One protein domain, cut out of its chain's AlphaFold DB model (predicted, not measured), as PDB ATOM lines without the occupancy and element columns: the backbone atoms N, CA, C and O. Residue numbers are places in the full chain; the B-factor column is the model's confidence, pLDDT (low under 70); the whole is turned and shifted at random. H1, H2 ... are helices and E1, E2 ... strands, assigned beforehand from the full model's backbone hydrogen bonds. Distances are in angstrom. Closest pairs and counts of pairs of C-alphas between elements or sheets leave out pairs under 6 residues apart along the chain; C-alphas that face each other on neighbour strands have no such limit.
ATOM      1  N   ARG A 390     195.364 113.927 222.043       93.69
ATOM      2  CA  ARG A 390     194.683 114.304 220.787       93.69
ATOM      3  C   ARG A 390     195.147 113.453 219.608       93.69
ATOM      4  O   ARG A 390     194.310 112.978 218.841       93.69
ATOM      5  N   ALA A 391     196.454 113.227 219.481       93.81
ATOM      6  CA  ALA A 391     197.011 112.352 218.452       93.81
ATOM      7  C   ALA A 391     196.461 110.924 218.579       93.81
ATOM      8  O   ALA A 391     195.957 110.351 217.611       93.81
ATOM      9  N   SER A 392     196.446 110.385 219.798       95.62
ATOM     10  CA  SER A 392     195.915 109.052 220.071       95.62
ATOM     11  C   SER A 392     194.410 108.927 219.810       95.62
ATOM     12  O   SER A 392     193.968 107.975 219.165       95.62
ATOM     13  N   ASP A 393     193.612 109.901 220.250       94.75
ATOM     14  CA  ASP A 393     192.168 109.939 220.007       94.75
ATOM     15  C   ASP A 393     191.870 110.027 218.496       94.75
ATOM     16  O   ASP A 393     190.936 109.386 218.001       94.75
ATOM     17  N   SER A 394     192.723 110.721 217.735       92.69
ATOM     18  CA  SER A 394     192.647 110.801 216.270       92.69
ATOM     19  C   SER A 394     192.937 109.461 215.591       92.69
ATOM     20  O   SER A 394     192.190 109.069 214.688       92.69
ATOM     21  N   VAL A 395     193.961 108.727 216.049       94.88
ATOM     22  CA  VAL A 395     194.252 107.354 215.589       94.88
ATOM     23  C   VAL A 395     193.089 106.420 215.912       94.88
ATOM     24  O   VAL A 395     192.594 105.718 215.030       94.88
ATOM     25  N   LYS A 396     192.604 106.425 217.158       94.31
ATOM     26  CA  LYS A 396     191.491 105.566 217.587       94.31
ATOM     27  C   LYS A 396     190.224 105.837 216.795       94.31
ATOM     28  O   LYS A 396     189.564 104.888 216.375       94.31
ATOM     29  N   SER A 397     189.897 107.111 216.580       93.50
ATOM     30  CA  SER A 397     188.754 107.510 215.764       93.50
ATOM     31  C   SER A 397     188.902 106.979 214.340       93.50
ATOM     32  O   SER A 397     188.007 106.278 213.874       93.50
ATOM     33  N   LEU A 398     190.049 107.192 213.680       93.12
ATOM     34  CA  LEU A 398     190.305 106.644 212.343       93.12
ATOM     35  C   LEU A 398     190.116 105.125 212.309       93.12
ATOM     36  O   LEU A 398     189.345 104.607 211.502       93.12
ATOM     37  N   MET A 399     190.774 104.407 213.219       93.69
ATOM     38  CA  MET A 399     190.742 102.947 213.249       93.69
ATOM     39  C   MET A 399     189.346 102.399 213.556       93.69
ATOM     40  O   MET A 399     188.938 101.403 212.956       93.69
ATOM     41  N   ALA A 400     188.572 103.052 214.425       92.50
ATOM     42  CA  ALA A 400     187.179 102.687 214.674       92.50
ATOM     43  C   ALA A 400     186.321 102.862 213.413       92.50
ATOM     44  O   ALA A 400     185.495 102.007 213.090       92.50
ATOM     45  N   GLN A 401     186.536 103.945 212.664       91.00
ATOM     46  CA  GLN A 401     185.808 104.190 211.424       91.00
ATOM     47  C   GLN A 401     186.167 103.191 210.326       91.00
ATOM     48  O   GLN A 401     185.271 102.711 209.634       91.00
ATOM     49  N   VAL A 402     187.448 102.848 210.218       91.44
ATOM     50  CA  VAL A 402     187.952 101.847 209.281       91.44
ATOM     51  C   VAL A 402     187.389 100.459 209.592       91.44
ATOM     52  O   VAL A 402     186.884  99.785 208.697       91.44
ATOM     53  N   ARG A 403     187.401 100.042 210.863       90.25
ATOM     54  CA  ARG A 403     186.903  98.719 211.284       90.25
ATOM     55  C   ARG A 403     185.392  98.568 211.125       90.25
ATOM     56  O   ARG A 403     184.926  97.493 210.764       90.25
ATOM     57  N   ASN A 404     184.635  99.637 211.367       88.50
ATOM     58  CA  ASN A 404     183.171  99.611 211.287       88.50
ATOM     59  C   ASN A 404     182.632  99.789 209.858       88.50
ATOM     60  O   ASN A 404     181.436  99.605 209.633       88.50
ATOM     61  N   SER A 405     183.475 100.164 208.893       85.56
ATOM     62  CA  SER A 405     183.060 100.291 207.496       85.56
ATOM     63  C   SER A 405     183.125  98.945 206.782       85.56
ATOM     64  O   SER A 405     184.145  98.251 206.814       85.56
ATOM     65  N   LYS A 406     182.044  98.588 206.083       84.25
ATOM     66  CA  LYS A 406     182.038  97.477 205.115       84.25
ATOM     67  C   LYS A 406     182.487  97.934 203.724       84.25
ATOM     68  O   LYS A 406     183.059  97.145 202.982       84.25
ATOM     69  N   GLU A 407     182.272  99.210 203.425       87.12
ATOM     70  CA  GLU A 407     182.563  99.864 202.150       87.12
ATOM     71  C   GLU A 407     184.058 100.171 201.993       87.12
ATOM     72  O   GLU A 407     184.779 100.295 202.994       87.12
ATOM     73  N   LYS A 408     184.510 100.327 200.740       88.75
ATOM     74  CA  LYS A 408     185.858 100.817 200.427       88.75
ATOM     75  C   LYS A 408     186.011 102.250 200.939       88.75
ATOM     76  O   LYS A 408     185.138 103.088 200.730       88.75
ATOM     77  N   LEU A 409     187.121 102.532 201.610       90.94
ATOM     78  CA  LEU A 409     187.422 103.814 202.232       90.94
ATOM     79  C   LEU A 409     188.586 104.505 201.535       90.94
ATOM     80  O   LEU A 409     189.660 103.927 201.373       90.94
ATOM     81  N   TRP A 410     188.388 105.774 201.205       90.75
ATOM     82  CA  TRP A 410     189.418 106.659 200.677       90.75
ATOM     83  C   TRP A 410     189.791 107.670 201.756       90.75
ATOM     84  O   TRP A 410     188.964 108.483 202.157       90.75
ATOM     85  N   VAL A 411     191.021 107.591 202.259       91.19
ATOM     86  CA  VAL A 411     191.524 108.446 203.338       91.19
ATOM     87  C   VAL A 411     192.313 109.607 202.742       91.19
ATOM     88  O   VAL A 411     193.308 109.398 202.051       91.19
ATOM     89  N   VAL A 412     191.877 110.829 203.022       90.69
ATOM     90  CA  VAL A 412     192.471 112.080 202.534       90.69
ATOM     91  C   VAL A 412     193.056 112.860 203.707       90.69
ATOM     92  O   VAL A 412     192.454 112.922 204.783       90.69
ATOM     93  N   ASN A 413     194.212 113.489 203.484       91.25
ATOM     94  CA  ASN A 413     194.935 114.293 204.467       91.25
ATOM     95  C   ASN A 413     195.309 113.522 205.743       91.25
ATOM     96  O   ASN A 413     195.166 114.055 206.838       91.25
ATOM     97  N   LEU A 414     195.782 112.276 205.629       91.50
ATOM     98  CA  LEU A 414     196.222 111.494 206.790       91.50
ATOM     99  C   LEU A 414     197.328 112.250 207.553       91.50
ATOM    100  O   LEU A 414     198.421 112.401 207.001       91.50
ATOM    101  N   PRO A 415     197.076 112.754 208.778       91.56
ATOM    102  CA  PRO A 415     198.037 113.612 209.455       91.56
ATOM    103  C   PRO A 415     199.242 112.803 209.938       91.56
ATOM    104  O   PRO A 415     199.107 111.692 210.463       91.56
ATOM    105  N   ALA A 416     200.434 113.376 209.772       89.50
ATOM    106  CA  ALA A 416     201.666 112.778 210.278       89.50
ATOM    107  C   ALA A 416     201.806 112.951 211.803       89.50
ATOM    108  O   ALA A 416     202.211 112.020 212.502       89.50
ATOM    109  N   GLU A 417     201.447 114.129 212.316       90.12
ATOM    110  CA  GLU A 417     201.554 114.518 213.724       90.12
ATOM    111  C   GLU A 417     200.484 115.553 214.109       90.12
ATOM    112  O   GLU A 417     199.836 116.130 213.242       90.12
ATOM    113  N   ILE A 418     200.324 115.791 215.412       88.19
ATOM    114  CA  ILE A 418     199.578 116.907 215.999       88.19
ATOM    115  C   ILE A 418     200.491 117.550 217.047       88.19
ATOM    116  O   ILE A 418     200.700 116.985 218.119       88.19
ATOM    117  N   ASP A 419     201.059 118.715 216.730       83.75
ATOM    118  CA  ASP A 419     201.907 119.499 217.650       83.75
ATOM    119  C   ASP A 419     203.045 118.704 218.306       83.75
ATOM    120  O   ASP A 419     203.312 118.830 219.502       83.75
ATOM    121  N   GLY A 420     203.745 117.892 217.507       84.44
ATOM    122  CA  GLY A 420     204.855 117.052 217.958       84.44
ATOM    123  C   GLY A 420     204.471 115.656 218.434       84.44
ATOM    124  O   GLY A 420     205.368 114.850 218.683       84.44
ATOM    125  N   ALA A 421     203.176 115.349 218.552       91.56
ATOM    126  CA  ALA A 421     202.698 114.009 218.874       91.56
ATOM    127  C   ALA A 421     202.339 113.224 217.609       91.56
ATOM    128  O   ALA A 421     201.566 113.692 216.774       91.56
ATOM    129  N   TYR A 422     202.872 112.014 217.464       92.94
ATOM    130  CA  TYR A 422     202.733 111.252 216.224       92.94
ATOM    131  C   TYR A 422     201.329 110.667 216.012       92.94
ATOM    132  O   TYR A 422     200.705 110.178 216.953       92.94
ATOM    133  N   VAL A 423     200.864 110.663 214.754       93.06
ATOM    134  CA  VAL A 423     199.616 110.005 214.323       93.06
ATOM    135  C   VAL A 423     199.930 108.851 213.369       93.06
ATOM    136  O   VAL A 423     200.043 107.720 213.829       93.06
ATOM    137  N   PHE A 424     200.110 109.114 212.069       91.12
ATOM    138  CA  PHE A 424     200.503 108.111 211.071       91.12
ATOM    139  C   PHE A 424     201.482 108.706 210.055       91.12
ATOM    140  O   PHE A 424     201.198 108.801 208.861       91.12
ATOM    141  N   ARG A 425     202.672 109.086 210.527       85.12
ATOM    142  CA  ARG A 425     203.803 109.388 209.638       85.12
ATOM    143  C   ARG A 425     204.276 108.114 208.934       85.12
ATOM    144  O   ARG A 425     204.608 108.148 207.753       85.12
ATOM    145  N   ILE A 426     204.291 107.004 209.674       86.38
ATOM    146  CA  ILE A 426     204.556 105.628 209.232       86.38
ATOM    147  C   ILE A 426     203.600 104.696 210.008       86.38
ATOM    148  O   ILE A 426     202.992 105.106 210.996       86.38
ATOM    149  N   GLY A 427     203.433 103.448 209.564       87.88
ATOM    150  CA  GLY A 427     202.789 102.399 210.364       87.88
ATOM    151  C   GLY A 427     201.285 102.234 210.151       87.88
ATOM    152  O   GLY A 427     200.676 101.375 210.784       87.88
ATOM    153  N   PHE A 428     200.657 103.014 209.261       92.88
ATOM    154  CA  PHE A 428     199.215 102.886 209.006       92.88
ATOM    155  C   PHE A 428     198.847 101.521 208.413       92.88
ATOM    156  O   PHE A 428     197.911 100.879 208.880       92.88
ATOM    157  N   SER A 429     199.615 101.035 207.435       91.31
ATOM    158  CA  SER A 429     199.451  99.687 206.873       91.31
ATOM    159  C   SER A 429     199.598  98.596 207.930       91.31
ATOM    160  O   SER A 429     198.828  97.635 207.939       91.31
ATOM    161  N   ASP A 430     200.555  98.758 208.838       92.94
ATOM    162  CA  ASP A 430     200.831  97.810 209.915       92.94
ATOM    163  C   ASP A 430     199.712  97.826 210.953       92.94
ATOM    164  O   ASP A 430     199.303  96.771 211.425       92.94
ATOM    165  N   ALA A 431     199.125  98.994 211.230       94.56
ATOM    166  CA  ALA A 431     197.922  99.099 212.045       94.56
ATOM    167  C   ALA A 431     196.756  98.317 211.422       94.56
ATOM    168  O   ALA A 431     196.100  97.545 212.121       94.56
ATOM    169  N   LEU A 432     196.512  98.452 210.111       94.06
ATOM    170  CA  LEU A 432     195.463  97.679 209.430       94.06
ATOM    171  C   LEU A 432     195.686  96.171 209.600       94.06
ATOM    172  O   LEU A 432     194.767  95.471 210.024       94.06
ATOM    173  N   ARG A 433     196.912  95.688 209.364       92.44
ATOM    174  CA  ARG A 433     197.278  94.271 209.543       92.44
ATOM    175  C   ARG A 433     197.098  93.807 210.987       92.44
ATOM    176  O   ARG A 433     196.439  92.797 211.226       92.44
ATOM    177  N   LEU A 434     197.617  94.573 211.947       92.44
ATOM    178  CA  LEU A 434     197.594  94.245 213.373       92.44
ATOM    179  C   LEU A 434     196.167  94.119 213.925       92.44
ATOM    180  O   LEU A 434     195.910  93.287 214.793       92.44
ATOM    181  N   TYR A 435     195.229  94.912 213.400       92.38
ATOM    182  CA  TYR A 435     193.814  94.857 213.782       92.38
ATOM    183  C   TYR A 435     192.941  94.009 212.843       92.38
ATOM    184  O   TYR A 435     191.713  94.053 212.964       92.38
ATOM    185  N   GLY A 436     193.539  93.243 211.923       90.62
ATOM    186  CA  GLY A 436     192.819  92.336 211.022       90.62
ATOM    187  C   GLY A 436     191.925  93.044 209.999       90.62
ATOM    188  O   GLY A 436     190.898  92.504 209.589       90.62
ATOM    189  N   VAL A 437     192.272  94.270 209.609       90.81
ATOM    190  CA  VAL A 437     191.576  95.013 208.558       90.81
ATOM    191  C   VAL A 437     192.199  94.685 207.206       90.81
ATOM    192  O   VAL A 437     193.389  94.897 206.992       90.81
ATOM    193  N   ASP A 438     191.367  94.236 206.267       88.88
ATOM    194  CA  ASP A 438     191.753  94.083 204.864       88.88
ATOM    195  C   ASP A 438     192.198  95.427 204.260       88.88
ATOM    196  O   ASP A 438     191.387  96.338 204.049       88.88
ATOM    197  N   SER A 439     193.497  95.536 203.975       86.94
ATOM    198  CA  SER A 439     194.124  96.739 203.430       86.94
ATOM    199  C   SER A 439     193.666  97.075 202.013       86.94
ATOM    200  O   SER A 439     193.766  98.230 201.618       86.94
ATOM    201  N   SER A 440     193.136  96.112 201.249       86.25
ATOM    202  CA  SER A 440     192.610  96.384 199.902       86.25
ATOM    203  C   SER A 440     191.372  97.289 199.926       86.25
ATOM    204  O   SER A 440     191.063  97.959 198.940       86.25
ATOM    205  N   ARG A 441     190.686  97.359 201.077       87.81
ATOM    206  CA  ARG A 441     189.501  98.198 201.280       87.81
ATOM    207  C   ARG A 441     189.830  99.623 201.700       87.81
ATOM    208  O   ARG A 441     188.912 100.430 201.781       87.81
ATOM    209  N   VAL A 442     191.087  99.949 201.996       90.69
ATOM    210  CA  VAL A 442     191.479 101.277 202.483       90.69
ATOM    211  C   VAL A 442     192.573 101.843 201.590       90.69
ATOM    212  O   VAL A 442     193.686 101.327 201.555       90.69
ATOM    213  N   LYS A 443     192.280 102.946 200.904       89.69
ATOM    214  CA  LYS A 443     193.244 103.656 200.064       89.69
ATOM    215  C   LYS A 443     193.565 105.017 200.666       89.69
ATOM    216  O   LYS A 443     192.689 105.868 200.783       89.69
ATOM    217  N   VAL A 444     194.827 105.237 201.027       89.50
ATOM    218  CA  VAL A 444     195.315 106.568 201.420       89.50
ATOM    219  C   VAL A 444     195.640 107.358 200.159       89.50
ATOM    220  O   VAL A 444     196.455 106.934 199.344       89.50
ATOM    221  N   VAL A 445     194.979 108.497 199.991       87.12
ATOM    222  CA  VAL A 445     195.116 109.383 198.827       87.12
ATOM    223  C   VAL A 445     196.232 110.391 199.041       87.12
ATOM    224  O   VAL A 445     197.038 110.652 198.150       87.12
ATOM    225  N   SER A 446     196.266 110.974 200.236       87.56
ATOM    226  CA  SER A 446     197.203 112.023 200.605       87.56
ATOM    227  C   SER A 446     197.506 111.957 202.097       87.56
ATOM    228  O   SER A 446     196.624 111.700 202.919       87.56
ATOM    229  N   GLY A 447     198.775 112.179 202.434       86.50
ATOM    230  CA  GLY A 447     199.192 112.525 203.788       86.50
ATOM    231  C   GLY A 447     199.172 114.039 203.969       86.50
ATOM    232  O   GLY A 447     199.210 114.779 202.985       86.50
ATOM    233  N   LEU A 448     199.124 114.488 205.218       85.56
ATOM    234  CA  LEU A 448     199.200 115.897 205.580       85.56
ATOM    235  C   LEU A 448     200.433 116.128 206.455       85.56
ATOM    236  O   LEU A 448     200.547 115.567 207.550       85.56
ATOM    237  N   THR A 449     201.376 116.928 205.952       84.12
ATOM    238  CA  THR A 449     202.529 117.374 206.743       84.12
ATOM    239  C   THR A 449     202.144 118.565 207.618       84.12
ATOM    240  O   THR A 449     201.203 119.293 207.305       84.12
ATOM    241  N   ARG A 450     202.905 118.814 208.691       78.56
ATOM    242  CA  ARG A 450     202.677 119.974 209.568       78.56
ATOM    243  C   ARG A 450     202.709 121.296 208.800       78.56
ATOM    244  O   ARG A 450     201.834 122.131 208.988       78.56
ATOM    245  N   ASP A 451     203.711 121.490 207.943       79.19
ATOM    246  CA  ASP A 451     203.855 122.743 207.192       79.19
ATOM    247  C   ASP A 451     202.657 122.987 206.269       79.19
ATOM    248  O   ASP A 451     202.203 124.120 206.143       79.19
ATOM    249  N   GLN A 452     202.091 121.923 205.690       82.00
ATOM    250  CA  GLN A 452     200.846 122.012 204.932       82.00
ATOM    251  C   GLN A 452     199.653 122.303 205.846       82.00
ATOM    252  O   GLN A 452     198.836 123.157 205.522       82.00
ATOM    253  N   GLU A 453     199.551 121.631 206.994       81.81
ATOM    254  CA  GLU A 453     198.451 121.809 207.945       81.81
ATOM    255  C   GLU A 453     198.370 123.231 208.519       81.81
ATOM    256  O   GLU A 453     197.274 123.774 208.666       81.81
ATOM    257  N   LEU A 454     199.512 123.860 208.812       80.44
ATOM    258  CA  LEU A 454     199.572 125.222 209.356       80.44
ATOM    259  C   LEU A 454     199.056 126.287 208.379       80.44
ATOM    260  O   LEU A 454     198.608 127.345 208.819       80.44
ATOM    261  N   LEU A 455     199.099 126.013 207.074       81.19
ATOM    262  CA  LEU A 455     198.573 126.903 206.034       81.19
ATOM    263  C   LEU A 455     197.057 126.747 205.832       81.19
ATOM    264  O   LEU A 455     196.448 127.539 205.112       81.19
ATOM    265  N   LEU A 456     196.442 125.732 206.446       81.19
ATOM    266  CA  LEU A 456     195.025 125.423 206.280       81.19
ATOM    267  C   LEU A 456     194.155 126.096 207.348       81.19
ATOM    268  O   LEU A 456     194.562 126.213 208.510       81.19
ATOM    269  N   PRO A 457     192.913 126.480 206.993       80.94
ATOM    270  CA  PRO A 457     191.940 126.958 207.971       80.94
ATOM    271  C   PRO A 457     191.646 125.880 209.026       80.94
ATOM    272  O   PRO A 457     191.840 124.689 208.783       80.94
ATOM    273  N   GLU A 458     191.134 126.283 210.195       77.06
ATOM    274  CA  GLU A 458     190.747 125.328 211.248       77.06
ATOM    275  C   GLU A 458     189.697 124.315 210.782       77.06
ATOM    276  O   GLU A 458     189.682 123.184 211.262       77.06
ATOM    277  N   VAL A 459     188.820 124.738 209.868       82.31
ATOM    278  CA  VAL A 459     187.795 123.900 209.254       82.31
ATOM    279  C   VAL A 459     188.013 123.892 207.744       82.31
ATOM    280  O   VAL A 459     187.793 124.885 207.052       82.31
ATOM    281  N   ILE A 460     188.444 122.747 207.238       83.31
ATOM    282  CA  ILE A 460     188.512 122.396 205.830       83.31
ATOM    283  C   ILE A 460     187.094 122.053 205.378       83.31
ATOM    284  O   ILE A 460     186.557 120.990 205.692       83.31
ATOM    285  N   VAL A 461     186.491 122.975 204.633       83.62
ATOM    286  CA  VAL A 461     185.225 122.742 203.940       83.62
ATOM    287  C   VAL A 461     185.545 122.294 202.513       83.62
ATOM    288  O   VAL A 461     186.197 123.051 201.784       83.62
ATOM    289  N   PRO A 462     185.123 121.087 202.100       84.25
ATOM    290  CA  PRO A 462     185.254 120.654 200.719       84.25
ATOM    291  C   PRO A 462     184.544 121.636 199.787       84.25
ATOM    292  O   PRO A 462     183.388 121.994 200.016       84.25
ATOM    293  N   LYS A 463     185.236 122.089 198.741       82.81
ATOM    294  CA  LYS A 463     184.619 122.914 197.697       82.81
ATOM    295  C   LYS A 463     184.157 121.990 196.583       82.81
ATOM    296  O   LYS A 463     184.994 121.464 195.854       82.81
ATOM    297  N   THR A 464     182.851 121.802 196.462       78.94
ATOM    298  CA  THR A 464     182.252 120.953 195.430       78.94
ATOM    299  C   THR A 464     181.683 121.813 194.308       78.94
ATOM    300  O   THR A 464     181.001 122.806 194.564       78.94
ATOM    301  N   ALA A 465     181.984 121.440 193.070       73.88
ATOM    302  CA  ALA A 465     181.402 122.000 191.862       73.88
ATOM    303  C   ALA A 465     181.054 120.836 190.930       73.88
ATOM    304  O   ALA A 465     181.953 120.153 190.441       73.88
ATOM    305  N   GLU A 466     179.757 120.613 190.717       75.12
ATOM    306  CA  GLU A 466     179.239 119.485 189.932       75.12
ATOM    307  C   GLU A 466     179.849 118.150 190.408       75.12
ATOM    308  O   GLU A 466     179.738 117.823 191.587       75.12
ATOM    309  N   SER A 467     180.530 117.415 189.528       72.88
ATOM    310  CA  SER A 467     181.145 116.101 189.773       72.88
ATOM    311  C   SER A 467     182.577 116.151 190.339       72.88
ATOM    312  O   SER A 467     183.298 115.149 190.313       72.88
ATOM    313  N   ILE A 468     183.033 117.327 190.788       76.38
ATOM    314  CA  ILE A 468     184.396 117.561 191.282       76.38
ATOM    315  C   ILE A 468     184.338 118.147 192.694       76.38
ATOM    316  O   ILE A 468     183.744 119.200 192.930       76.38
ATOM    317  N   SER A 469     185.036 117.510 193.632       83.50
ATOM    318  CA  SER A 469     185.206 117.995 195.003       83.50
ATOM    319  C   SER A 469     186.669 118.264 195.320       83.50
ATOM    320  O   SER A 469     187.543 117.432 195.095       83.50
ATOM    321  N   TRP A 470     186.950 119.425 195.899       84.12
ATOM    322  CA  TRP A 470     188.287 119.815 196.326       84.12
ATOM    323  C   TRP A 470     188.433 119.799 197.828       84.12
ATOM    324  O   TRP A 470     187.679 120.457 198.547       84.12
ATOM    325  N   ILE A 471     189.473 119.113 198.283       86.56
ATOM    326  CA  ILE A 471     189.876 119.063 199.676       86.56
ATOM    327  C   ILE A 471     191.282 119.649 199.766       86.56
ATOM    328  O   ILE A 471     192.261 119.081 199.272       86.56
ATOM    329  N   ALA A 472     191.374 120.818 200.400       82.31
ATOM    330  CA  ALA A 472     192.644 121.486 200.654       82.31
ATOM    331  C   ALA A 472     193.574 120.573 201.487       82.31
ATOM    332  O   ALA A 472     193.073 119.828 202.327       82.31
ATOM    333  N   PRO A 473     194.903 120.599 201.280       82.31
ATOM    334  CA  PRO A 473     195.645 121.582 200.491       82.31
ATOM    335  C   PRO A 473     195.723 121.258 198.997       82.31
ATOM    336  O   PRO A 473     195.903 122.174 198.207       82.31
ATOM    337  N   ALA A 474     195.606 119.985 198.609       83.44
ATOM    338  CA  ALA A 474     196.002 119.550 197.269       83.44
ATOM    339  C   ALA A 474     195.255 118.306 196.746       83.44
ATOM    340  O   ALA A 474     195.786 117.608 195.884       83.44
ATOM    341  N   THR A 475     194.072 117.966 197.271       85.31
ATOM    342  CA  THR A 475     193.365 116.735 196.870       85.31
ATOM    343  C   THR A 475     192.119 117.039 196.042       85.31
ATOM    344  O   THR A 475     191.182 117.675 196.521       85.31
ATOM    345  N   LEU A 476     192.090 116.521 194.817       85.69
ATOM    346  CA  LEU A 476     190.934 116.539 193.929       85.69
ATOM    347  C   LEU A 476     190.211 115.190 194.000       85.69
ATOM    348  O   LEU A 476     190.835 114.143 193.850       85.69
ATOM    349  N   VAL A 477     188.907 115.211 194.220       84.75
ATOM    350  CA  VAL A 477     188.034 114.036 194.239       84.75
ATOM    351  C   VAL A 477     187.104 114.134 193.038       84.75
ATOM    352  O   VAL A 477     186.419 115.142 192.877       84.75
ATOM    353  N   LEU A 478     187.109 113.111 192.196       81.56
ATOM    354  CA  LEU A 478     186.340 113.044 190.956       81.56
ATOM    355  C   LEU A 478     185.287 111.941 191.083       81.56
ATOM    356  O   LEU A 478     185.623 110.832 191.500       81.56
ATOM    357  N   GLU A 479     184.035 112.221 190.726       73.88
ATOM    358  CA  GLU A 479     183.000 111.180 190.662       73.88
ATOM    359  C   GLU A 479     183.310 110.127 189.582       73.88
ATOM    360  O   GLU A 479     183.929 110.412 188.552       73.88
ATOM    361  N   ASN A 480     182.896 108.881 189.829       62.06
ATOM    362  CA  ASN A 480     183.200 107.762 188.942       62.06
ATOM    363  C   ASN A 480     182.373 107.843 187.645       62.06
ATOM    364  O   ASN A 480     181.157 107.997 187.697       62.06
ATOM    365  N   GLY A 481     183.022 107.709 186.483       56.34
ATOM    366  CA  GLY A 481     182.381 107.899 185.168       56.34
ATOM    367  C   GLY A 481     183.261 108.578 184.110       56.34
ATOM    368  O   GLY A 481     182.869 108.677 182.954       56.34
ATOM    369  N   MET A 482     184.468 109.005 184.485       54.84
ATOM    370  CA  MET A 482     185.466 109.561 183.569       54.84
ATOM    371  C   MET A 482     185.972 108.519 182.546       54.84
ATOM    372  O   MET A 482     186.418 107.436 182.956       54.84
ATOM    373  N   PRO A 483     186.043 108.845 181.242       45.88
ATOM    374  CA  PRO A 483     186.800 108.042 180.288       45.88
ATOM    375  C   PRO A 483     188.273 108.003 180.711       45.88
ATOM    376  O   PRO A 483     188.910 109.035 180.910       45.88
ATOM    377  N   GLY A 484     188.822 106.800 180.894       48.78
ATOM    378  CA  GLY A 484     190.200 106.627 181.368       48.78
ATOM    379  C   GLY A 484     190.396 106.781 182.884       48.78
ATOM    380  O   GLY A 484     191.542 106.806 183.329       48.78
ATOM    381  N   GLY A 485     189.324 106.817 183.692       45.56
ATOM    382  CA  GLY A 485     189.369 106.983 185.158       45.56
ATOM    383  C   GLY A 485     190.319 106.036 185.913       45.56
ATOM    384  O   GLY A 485     190.899 106.420 186.927       45.56
ATOM    385  N   ALA A 486     190.572 104.836 185.380       44.56
ATOM    386  CA  ALA A 486     191.545 103.891 185.938       44.56
ATOM    387  C   ALA A 486     193.021 104.313 185.727       44.56
ATOM    388  O   ALA A 486     193.873 103.963 186.541       44.56
ATOM    389  N   ALA A 487     193.333 105.087 184.680       45.50
ATOM    390  CA  ALA A 487     194.691 105.546 184.352       45.50
ATOM    391  C   ALA A 487     195.091 106.857 185.067       45.50
ATOM    392  O   ALA A 487     196.275 107.167 185.189       45.50
ATOM    393  N   ILE A 488     194.115 107.618 185.576       53.41
ATOM    394  CA  ILE A 488     194.290 108.949 186.198       53.41
ATOM    395  C   ILE A 488     194.732 108.850 187.672       53.41
ATOM    396  O   ILE A 488     195.204 109.819 188.268       53.41
ATOM    397  N   ALA A 489     194.611 107.664 188.270       53.16
ATOM    398  CA  ALA A 489     194.482 107.451 189.710       53.16
ATOM    399  C   ALA A 489     195.725 107.715 190.589       53.16
ATOM    400  O   ALA A 489     195.729 107.279 191.745       53.16
ATOM    401  N   HIS A 490     196.772 108.394 190.103       55.59
ATOM    402  CA  HIS A 490     198.056 108.403 190.813       55.59
ATOM    403  C   HIS A 490     198.776 109.757 190.954       55.59
ATOM    404  O   HIS A 490     199.416 109.938 191.987       55.59
ATOM    405  N   THR A 491     198.674 110.734 190.034       61.03
ATOM    406  CA  THR A 491     199.343 112.054 190.201       61.03
ATOM    407  C   THR A 491     198.721 113.189 189.373       61.03
ATOM    408  O   THR A 491     198.197 112.962 188.283       61.03
ATOM    409  N   GLY A 492     198.868 114.442 189.828       59.72
ATOM    410  CA  GLY A 492     198.478 115.631 189.059       59.72
ATOM    411  C   GLY A 492     199.205 115.807 187.719       59.72
ATOM    412  O   GLY A 492     198.635 116.372 186.789       59.72
ATOM    413  N   LYS A 493     200.425 115.267 187.571       63.72
ATOM    414  CA  LYS A 493     201.144 115.212 186.284       63.72
ATOM    415  C   LYS A 493     200.397 114.375 185.243       63.72
ATOM    416  O   LYS A 493     200.277 114.812 184.102       63.72
ATOM    417  N   ALA A 494     199.868 113.217 185.642       62.66
ATOM    418  CA  ALA A 494     199.080 112.362 184.757       62.66
ATOM    419  C   ALA A 494     197.764 113.041 184.342       62.66
ATOM    420  O   ALA A 494     197.387 112.986 183.176       62.66
ATOM    421  N   LEU A 495     197.114 113.753 185.267       68.44
ATOM    422  CA  LEU A 495     195.901 114.519 184.971       68.44
ATOM    423  C   LEU A 495     196.158 115.695 184.028       68.44
ATOM    424  O   LEU A 495     195.374 115.911 183.108       68.44
ATOM    425  N   LYS A 496     197.257 116.433 184.226       66.00
ATOM    426  CA  LYS A 496     197.638 117.540 183.343       66.00
ATOM    427  C   LYS A 496     197.969 117.041 181.934       66.00
ATOM    428  O   LYS A 496     197.421 117.545 180.966       66.00
ATOM    429  N   ALA A 497     198.777 115.986 181.824       64.69
ATOM    430  CA  ALA A 497     199.093 115.369 180.536       64.69
ATOM    431  C   ALA A 497     197.840 114.846 179.813       64.69
ATOM    432  O   ALA A 497     197.732 114.971 178.596       64.69
ATOM    433  N   LEU A 498     196.877 114.288 180.555       63.50
ATOM    434  CA  LEU A 498     195.621 113.815 179.986       63.50
ATOM    435  C   LEU A 498     194.718 114.968 179.529       63.50
ATOM    436  O   LEU A 498     194.215 114.918 178.413       63.50
ATOM    437  N   THR A 499     194.527 116.002 180.354       64.88
ATOM    438  CA  THR A 499     193.708 117.175 179.983       64.88
ATOM    439  C   THR A 499     194.287 117.902 178.767       64.88
ATOM    440  O   THR A 499     193.535 118.242 177.854       64.88
ATOM    441  N   ASP A 500     195.614 118.042 178.689       65.88
ATOM    442  CA  ASP A 500     196.304 118.625 177.531       65.88
ATOM    443  C   ASP A 500     196.173 117.733 176.274       65.88
ATOM    444  O   ASP A 500     195.922 118.235 175.180       65.88
ATOM    445  N   SER A 501     196.271 116.404 176.426       63.09
ATOM    446  CA  SER A 501     196.092 115.429 175.332       63.09
ATOM    447  C   SER A 501     194.658 115.403 174.784       63.09
ATOM    448  O   SER A 501     194.462 115.418 173.569       63.09
ATOM    449  N   ILE A 502     193.652 115.427 175.669       61.84
ATOM    450  CA  ILE A 502     192.227 115.483 175.298       61.84
ATOM    451  C   ILE A 502     191.937 116.748 174.479       61.84
ATOM    452  O   ILE A 502     191.182 116.690 173.515       61.84
ATOM    453  N   MET A 503     192.566 117.877 174.815       57.91
ATOM    454  CA  MET A 503     192.388 119.136 174.081       57.91
ATOM    455  C   MET A 503     193.117 119.165 172.729       57.91
ATOM    456  O   MET A 503     192.643 119.818 171.805       57.91
ATOM    457  N   GLN A 504     194.251 118.469 172.585       59.84
ATOM    458  CA  GLN A 504     195.004 118.420 171.322       59.84
ATOM    459  C   GLN A 504     194.396 117.466 170.277       59.84
ATOM    460  O   GLN A 504     194.618 117.645 169.080       59.84
ATOM    461  N   GLN A 505     193.631 116.452 170.693       56.91
ATOM    462  CA  GLN A 505     193.009 115.481 169.785       56.91
ATOM    463  C   GLN A 505     191.628 115.943 169.281       56.91
ATOM    464  O   GLN A 505     190.605 115.339 169.582       56.91
ATOM    465  N   GLU A 506     191.584 116.976 168.435       50.38
ATOM    466  CA  GLU A 506     190.340 117.561 167.886       50.38
ATOM    467  C   GLU A 506     189.465 116.622 167.014       50.38
ATOM    468  O   GLU A 506     188.337 116.978 166.683       50.38
ATOM    469  N   ARG A 507     189.927 115.425 166.610       48.19
ATOM    470  CA  ARG A 507     189.288 114.650 165.516       48.19
ATOM    471  C   ARG A 507     188.391 113.461 165.902       48.19
ATOM    472  O   ARG A 507     187.697 112.973 165.019       48.19
ATOM    473  N   ASN A 508     188.339 113.019 167.164       54.00
ATOM    474  CA  ASN A 508     187.583 111.812 167.581       54.00
ATOM    475  C   ASN A 508     186.589 112.068 168.745       54.00
ATOM    476  O   ASN A 508     186.491 111.273 169.675       54.00
ATOM    477  N   PHE A 509     185.876 113.198 168.733       58.19
ATOM    478  CA  PHE A 509     185.283 113.786 169.944       58.19
ATOM    479  C   PHE A 509     183.911 113.249 170.415       58.19
ATOM    480  O   PHE A 509     182.965 113.140 169.636       58.19
ATOM    481  N   ASN A 510     183.780 113.081 171.740       61.38
ATOM    482  CA  ASN A 510     182.532 113.124 172.520       61.38
ATOM    483  C   ASN A 510     182.479 114.461 173.295       61.38
ATOM    484  O   ASN A 510     183.403 114.777 174.042       61.38
ATOM    485  N   PHE A 511     181.410 115.255 173.141       61.94
ATOM    486  CA  PHE A 511     181.264 116.582 173.772       61.94
ATOM    487  C   PHE A 511     181.367 116.570 175.306       61.94
ATOM    488  O   PHE A 511     181.842 117.545 175.893       61.94
ATOM    489  N   ALA A 512     180.944 115.482 175.956       63.31
ATOM    490  CA  ALA A 512     180.980 115.370 177.413       63.31
ATOM    491  C   ALA A 512     182.417 115.416 177.966       63.31
ATOM    492  O   ALA A 512     182.671 116.052 178.989       63.31
ATOM    493  N   ASP A 513     183.373 114.826 177.247       63.12
ATOM    494  CA  ASP A 513     184.757 114.679 177.710       63.12
ATOM    495  C   ASP A 513     185.523 116.013 177.637       63.12
ATOM    496  O   ASP A 513     186.305 116.344 178.533       63.12
ATOM    497  N   ALA A 514     185.240 116.833 176.616       64.75
ATOM    498  CA  ALA A 514     185.767 118.197 176.489       64.75
ATOM    499  C   ALA A 514     185.232 119.119 177.590       64.75
ATOM    500  O   ALA A 514     185.994 119.880 178.191       64.75
ATOM    501  N   ALA A 515     183.923 119.052 177.853       67.56
ATOM    502  CA  ALA A 515     183.284 119.853 178.889       67.56
ATOM    503  C   ALA A 515     183.892 119.544 180.264       67.56
ATOM    504  O   ALA A 515     184.290 120.462 180.982       67.56
ATOM    505  N   TYR A 516     184.068 118.259 180.578       67.44
ATOM    506  CA  TYR A 516     184.660 117.813 181.836       67.44
ATOM    507  C   TYR A 516     186.148 118.202 181.961       67.44
ATOM    508  O   TYR A 516     186.580 118.706 182.999       67.44
ATOM    509  N   SER A 517     186.949 118.037 180.900       67.81
ATOM    510  CA  SER A 517     188.362 118.473 180.873       67.81
ATOM    511  C   SER A 517     188.501 119.981 181.135       67.81
ATOM    512  O   SER A 517     189.310 120.413 181.965       67.81
ATOM    513  N   ASN A 518     187.646 120.787 180.499       71.81
ATOM    514  CA  ASN A 518     187.597 122.236 180.696       71.81
ATOM    515  C   ASN A 518     187.168 122.601 182.130       71.81
ATOM    516  O   ASN A 518     187.761 123.491 182.739       71.81
ATOM    517  N   GLN A 519     186.211 121.878 182.721       72.19
ATOM    518  CA  GLN A 519     185.828 122.067 184.126       72.19
ATOM    519  C   GLN A 519     187.005 121.847 185.080       72.19
ATOM    520  O   GLN A 519     187.241 122.686 185.951       72.19
ATOM    521  N   ILE A 520     187.790 120.779 184.895       71.25
ATOM    522  CA  ILE A 520     188.993 120.531 185.704       71.25
ATOM    523  C   ILE A 520     190.000 121.667 185.535       71.25
ATOM    524  O   ILE A 520     190.508 122.177 186.533       71.25
ATOM    525  N   GLN A 521     190.287 122.090 184.300       71.44
ATOM    526  CA  GLN A 521     191.231 123.184 184.060       71.44
ATOM    527  C   GLN A 521     190.761 124.494 184.702       71.44
ATOM    528  O   GLN A 521     191.539 125.139 185.403       71.44
ATOM    529  N   GLN A 522     189.488 124.864 184.545       73.19
ATOM    530  CA  GLN A 522     188.921 126.042 185.209       73.19
ATOM    531  C   GLN A 522     188.993 125.929 186.731       73.19
ATOM    532  O   GLN A 522     189.277 126.913 187.418       73.19
ATOM    533  N   PHE A 523     188.772 124.732 187.269       70.44
ATOM    534  CA  PHE A 523     188.859 124.484 188.698       70.44
ATOM    535  C   PHE A 523     190.296 124.622 189.226       70.44
ATOM    536  O   PHE A 523     190.511 125.270 190.255       70.44
ATOM    537  N   LEU A 524     191.282 124.079 188.503       72.19
ATOM    538  CA  LEU A 524     192.713 124.199 188.812       72.19
ATOM    539  C   LEU A 524     193.217 125.642 188.667       72.19
ATOM    540  O   LEU A 524     194.029 126.087 189.474       72.19
ATOM    541  N   LEU A 525     192.698 126.404 187.700       75.44
ATOM    542  CA  LEU A 525     192.989 127.837 187.560       75.44
ATOM    543  C   LEU A 525     192.482 128.645 188.763       75.44
ATOM    544  O   LEU A 525     193.141 129.587 189.198       75.44
ATOM    545  N   ARG A 526     191.328 128.268 189.329       73.44
ATOM    546  CA  ARG A 526     190.759 128.908 190.529       73.44
ATOM    547  C   ARG A 526     191.434 128.472 191.833       73.44
ATOM    548  O   ARG A 526     191.313 129.179 192.831       73.44
ATOM    549  N   ASN A 527     192.118 127.327 191.843       71.06
ATOM    550  CA  ASN A 527     192.808 126.773 193.012       71.06
ATOM    551  C   ASN A 527     194.229 126.332 192.607       71.06
ATOM    552  O   ASN A 527     194.476 125.135 192.440       71.06
ATOM    553  N   PRO A 528     195.158 127.285 192.405       70.25
ATOM    554  CA  PRO A 528     196.477 126.989 191.865       70.25
ATOM    555  C   PRO A 528     197.295 126.150 192.852       70.25
ATOM    556  O   PRO A 528     197.658 126.614 193.931       70.25
ATOM    557  N   VAL A 529     197.610 124.917 192.455       73.56
ATOM    558  CA  VAL A 529     198.498 123.998 193.179       73.56
ATOM    559  C   VAL A 529     199.496 123.405 192.183       73.56
ATOM    560  O   VAL A 529     199.094 123.050 191.068       73.56
ATOM    561  N   PRO A 530     200.791 123.281 192.532       75.00
ATOM    562  CA  PRO A 530     201.758 122.611 191.672       75.00
ATOM    563  C   PRO A 530     201.278 121.201 191.303       75.00
ATOM    564  O   PRO A 530     200.847 120.431 192.160       75.00
ATOM    565  N   ALA A 531     201.398 120.819 190.028       68.50
ATOM    566  CA  ALA A 531     200.949 119.502 189.551       68.50
ATOM    567  C   ALA A 531     201.636 118.319 190.273       68.50
ATOM    568  O   ALA A 531     201.134 117.196 190.254       68.50
ATOM    569  N   GLU A 532     202.785 118.571 190.904       71.50
ATOM    570  CA  GLU A 532     203.543 117.619 191.721       71.50
ATOM    571  C   GLU A 532     202.933 117.386 193.107       71.50
ATOM    572  O   GLU A 532     203.052 116.293 193.669       71.50
ATOM    573  N   GLU A 533     202.237 118.383 193.645       74.12
ATOM    574  CA  GLU A 533     201.578 118.327 194.950       74.12
ATOM    575  C   GLU A 533     200.134 117.836 194.835       74.12
ATOM    576  O   GLU A 533     199.624 117.205 195.758       74.12
ATOM    577  N   LEU A 534     199.504 118.036 193.673       80.12
ATOM    578  CA  LEU A 534     198.140 117.596 193.395       80.12
ATOM    579  C   LEU A 534     197.993 116.063 193.499       80.12
ATOM    580  O   LEU A 534     198.734 115.286 192.880       80.12
ATOM    581  N   ARG A 535     197.010 115.622 194.287       84.06
ATOM    582  CA  ARG A 535     196.601 114.223 194.487       84.06
ATOM    583  C   ARG A 535     195.167 114.034 194.017       84.06
ATOM    584  O   ARG A 535     194.359 114.950 194.121       84.06
ATOM    585  N   ILE A 536     194.862 112.850 193.495       82.06
ATOM    586  CA  ILE A 536     193.574 112.571 192.855       82.06
ATOM    587  C   ILE A 536     192.946 111.336 193.490       82.06
ATOM    588  O   ILE A 536     193.586 110.287 193.596       82.06
ATOM    589  N   ALA A 537     191.686 111.468 193.889       83.12
ATOM    590  CA  ALA A 537     190.827 110.379 194.315       83.12
ATOM    591  C   ALA A 537     189.711 110.168 193.290       83.12
ATOM    592  O   ALA A 537     189.062 111.126 192.882       83.12
ATOM    593  N   VAL A 538     189.471 108.913 192.920       82.81
ATOM    594  CA  VAL A 538     188.339 108.512 192.073       82.81
ATOM    595  C   VAL A 538     187.613 107.383 192.812       82.81
ATOM    596  O   VAL A 538     187.923 106.211 192.578       82.81
ATOM    597  N   PRO A 539     186.781 107.704 193.823       81.12
ATOM    598  CA  PRO A 539     186.066 106.694 194.592       81.12
ATOM    599  C   PRO A 539     185.088 105.910 193.709       81.12
ATOM    600  O   PRO A 539     184.373 106.478 192.891       81.12
ATOM    601  N   GLU A 540     185.046 104.588 193.888       82.19
ATOM    602  CA  GLU A 540     184.042 103.735 193.240       82.19
ATOM    603  C   GLU A 540     182.651 103.985 193.863       82.19
ATOM    604  O   GLU A 540     182.602 104.259 195.063       82.19
ATOM    605  N   PRO A 541     181.531 103.844 193.123       78.19
ATOM    606  CA  PRO A 541     180.184 103.985 193.672       78.19
ATOM    607  C   PRO A 541     179.981 103.123 194.918       78.19
ATOM    608  O   PRO A 541     180.310 101.933 194.913       78.19
ATOM    609  N   GLY A 542     179.450 103.719 195.986       79.00
ATOM    610  CA  GLY A 542     179.295 103.042 197.274       79.00
ATOM    611  C   GLY A 542     180.587 102.963 198.094       79.00
ATOM    612  O   GLY A 542     180.644 102.221 199.075       79.00
ATOM    613  N   SER A 543     181.632 103.699 197.703       85.38
ATOM    614  CA  SER A 543     182.798 103.963 198.549       85.38
ATOM    615  C   SER A 543     182.533 105.148 199.474       85.38
ATOM    616  O   SER A 543     181.760 106.057 199.183       85.38
ATOM    617  N   ARG A 544     183.261 105.199 200.587       86.75
ATOM    618  CA  ARG A 544     183.254 106.336 201.511       86.75
ATOM    619  C   ARG A 544     184.542 107.119 201.422       86.75
ATOM    620  O   ARG A 544     185.636 106.551 201.410       86.75
ATOM    621  N   LEU A 545     184.407 108.436 201.462       88.06
ATOM    622  CA  LEU A 545     185.523 109.350 201.601       88.06
ATOM    623  C   LEU A 545     185.644 109.777 203.065       88.06
ATOM    624  O   LEU A 545     184.676 110.214 203.691       88.06
ATOM    625  N   LEU A 546     186.851 109.654 203.605       90.31
ATOM    626  CA  LEU A 546     187.195 110.080 204.948       90.31
ATOM    627  C   LEU A 546     188.330 111.091 204.870       90.31
ATOM    628  O   LEU A 546     189.412 110.757 204.396       90.31
ATOM    629  N   PHE A 547     188.115 112.311 205.352       89.75
ATOM    630  CA  PHE A 547     189.163 113.329 205.342       89.75
ATOM    631  C   PHE A 547     189.406 113.919 206.726       89.75
ATOM    632  O   PHE A 547     188.496 114.036 207.553       89.75
ATOM    633  N   TRP A 548     190.665 114.257 206.987       88.50
ATOM    634  CA  TRP A 548     191.075 114.902 208.226       88.50
ATOM    635  C   TRP A 548     190.752 116.396 208.195       88.50
ATOM    636  O   TRP A 548     191.139 117.097 207.261       88.50
ATOM    637  N   ASN A 549     190.075 116.881 209.239       82.94
ATOM    638  CA  ASN A 549     189.693 118.280 209.417       82.94
ATOM    639  C   ASN A 549     190.347 118.911 210.663       82.94
ATOM    640  O   ASN A 549     189.646 119.487 211.494       82.94
ATOM    641  N   ARG A 550     191.666 118.720 210.848       77.62
ATOM    642  CA  ARG A 550     192.537 119.256 211.932       77.62
ATOM    643  C   ARG A 550     192.180 118.912 213.388       77.62
ATOM    644  O   ARG A 550     193.047 118.895 214.252       77.62
ATOM    645  N   LYS A 551     190.914 118.632 213.684       73.62
ATOM    646  CA  LYS A 551     190.372 118.284 215.004       73.62
ATOM    647  C   LYS A 551     189.621 116.957 214.977       73.62
ATOM    648  O   LYS A 551     189.474 116.312 216.010       73.62
ATOM    649  N   SER A 552     189.118 116.555 213.812       81.00
ATOM    650  CA  SER A 552     188.301 115.356 213.669       81.00
ATOM    651  C   SER A 552     188.301 114.827 212.241       81.00
ATOM    652  O   SER A 552     188.514 115.562 211.280       81.00
ATOM    653  N   TRP A 553     187.965 113.553 212.110       81.56
ATOM    654  CA  TRP A 553     187.700 112.903 210.834       81.56
ATOM    655  C   TRP A 553     186.263 113.157 210.372       81.56
ATOM    656  O   TRP A 553     185.327 112.875 211.121       81.56
ATOM    657  N   ILE A 554     186.092 113.643 209.142       81.94
ATOM    658  CA  ILE A 554     184.783 113.889 208.522       81.94
ATOM    659  C   ILE A 554     184.505 112.829 207.456       81.94
ATOM    660  O   ILE A 554     185.380 112.495 206.656       81.94
ATOM    661  N   ARG A 555     183.269 112.316 207.450       76.75
ATOM    662  CA  ARG A 555     182.766 111.341 206.476       76.75
ATOM    663  C   ARG A 555     181.934 112.018 205.397       76.75
ATOM    664  O   ARG A 555     181.043 112.799 205.721       76.75
ATOM    665  N   LEU A 556     182.172 111.628 204.151       74.44
ATOM    666  CA  LEU A 556     181.314 111.923 203.009       74.44
ATOM    667  C   LEU A 556     180.980 110.619 202.280       74.44
ATOM    668  O   LEU A 556     181.854 109.773 202.071       74.44
ATOM    669  N   SER A 557     179.709 110.460 201.928       67.38
ATOM    670  CA  SER A 557     179.213 109.337 201.128       67.38
ATOM    671  C   SER A 557     179.245 109.716 199.650       67.38
ATOM    672  O   SER A 557     178.859 110.839 199.329       67.38
ATOM    673  N   TYR A 558     179.711 108.797 198.801       56.47
ATOM    674  CA  TYR A 558     179.804 108.961 197.348       56.47
ATOM    675  C   TYR A 558     179.129 107.802 196.611       56.47
ATOM    676  O   TYR A 558     179.321 106.626 197.012       56.47
TER     677      TYR A 558
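This is residues 390 to 558 of the 558 residues of an uncharacterized protein of Pseudoflavitalea sp. G-6-1-2 (UniProt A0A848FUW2). Two lobes stand end to end, each built on a four-stranded sheet. In one, H1 covers one face of the sheet E2 E1 E7 E8, with H2 near H1; in the other, the helices H4 and H5 reach away from the sheet E3 E4 E5 E6 toward the far end of the domain. The printed part has 169 residues with five named helices and eight named strands, in the chain order H1 E1 H2 E2 H3 E3 E4 E5 H4 H5 E6 E7 E8. Both sheets are mixed, and the class is mixed, helices and strands. The whole is compact, with a radius of gyration of the C-alphas of 16.8 A, yet elongated in outline, with spans of 55 by 33 by 23 A.

One sheet runs E2, residues 442 to 444, E1, residues 409 to 412, E7, residues 544 to 548, and E8, residues 553 to 557. E2 and E1 are parallel, with N 411 and O 443 2.8 A apart; E1 and E7 are parallel, with N 412 and O 546 at 2.8 A; E7 and E8 form an antiparallel hairpin, with N 545 and O 556 at 2.9 A, each pair within hydrogen-bond range. H1, residues 390 to 404, is on this sheet at a height of 10.4 A, two layers with the helix on one face; it runs along the strands, at 2 degrees to E7 on the local plane. Its closest C-alphas to E8 are Leu 398 and Trp 553, 6.9 A apart. H2, residues 428 to 434, is near H1 and only just not on the sheet, with 4 pairs of C-alphas within 10 A. H3, residues 450 to 454, touches no helix. The other sheet runs E3, residues 463 to 465, E4, residues 468 to 471, E5, residues 475 to 478, and E6, residues 535 to 537. E3, E4 and E5 are a meander, each strand the antiparallel neighbour of the one before, with N 465 and O 468 at 2.9 A and N 469 and O 477 at 2.8 A; E5 and E6 are parallel, with N 476 and O 535 at 2.8 A. Between the sheets, the closest C-alphas of E1 and E5, Val 412 and Thr 475, are 7.4 A apart. H4, residues 492 to 504, and H5, residues 511 to 526, only graze this second sheet. H4 touches H5 with residues 499 to 503 alone, at a steep tilt of 48 degrees, opposite ways; Thr 499 and Ser 517 have the closest C-alphas, 5.6 A apart. E1, H2, E2 and E5, H4, H5, E6 are strand-helix-strand units, parallel neighbour strands with helices between, and both crossovers are right-handed. In H1, H2, H3, H4 and H5 every O i to N i+4 pair is within hydrogen-bond range.

H1 spans 20.9 A from C-alpha 390 at (194.683, 114.304, 220.787), H4 18.3 A and H5 22.9 A. E7 and E8 each span 13.4 A; E8 ends with C-alpha 557 at (179.213, 109.337, 201.128).

The C-alphas farthest apart, of Arg 390 and Arg 507, are 55.5 A apart. The printed part has no cut; the links E1 to H2 and E5 to H4 are long. Mean pLDDT of the printed part is 78.4, with residues 480 to 517, 531 and 557 to 558 under 70.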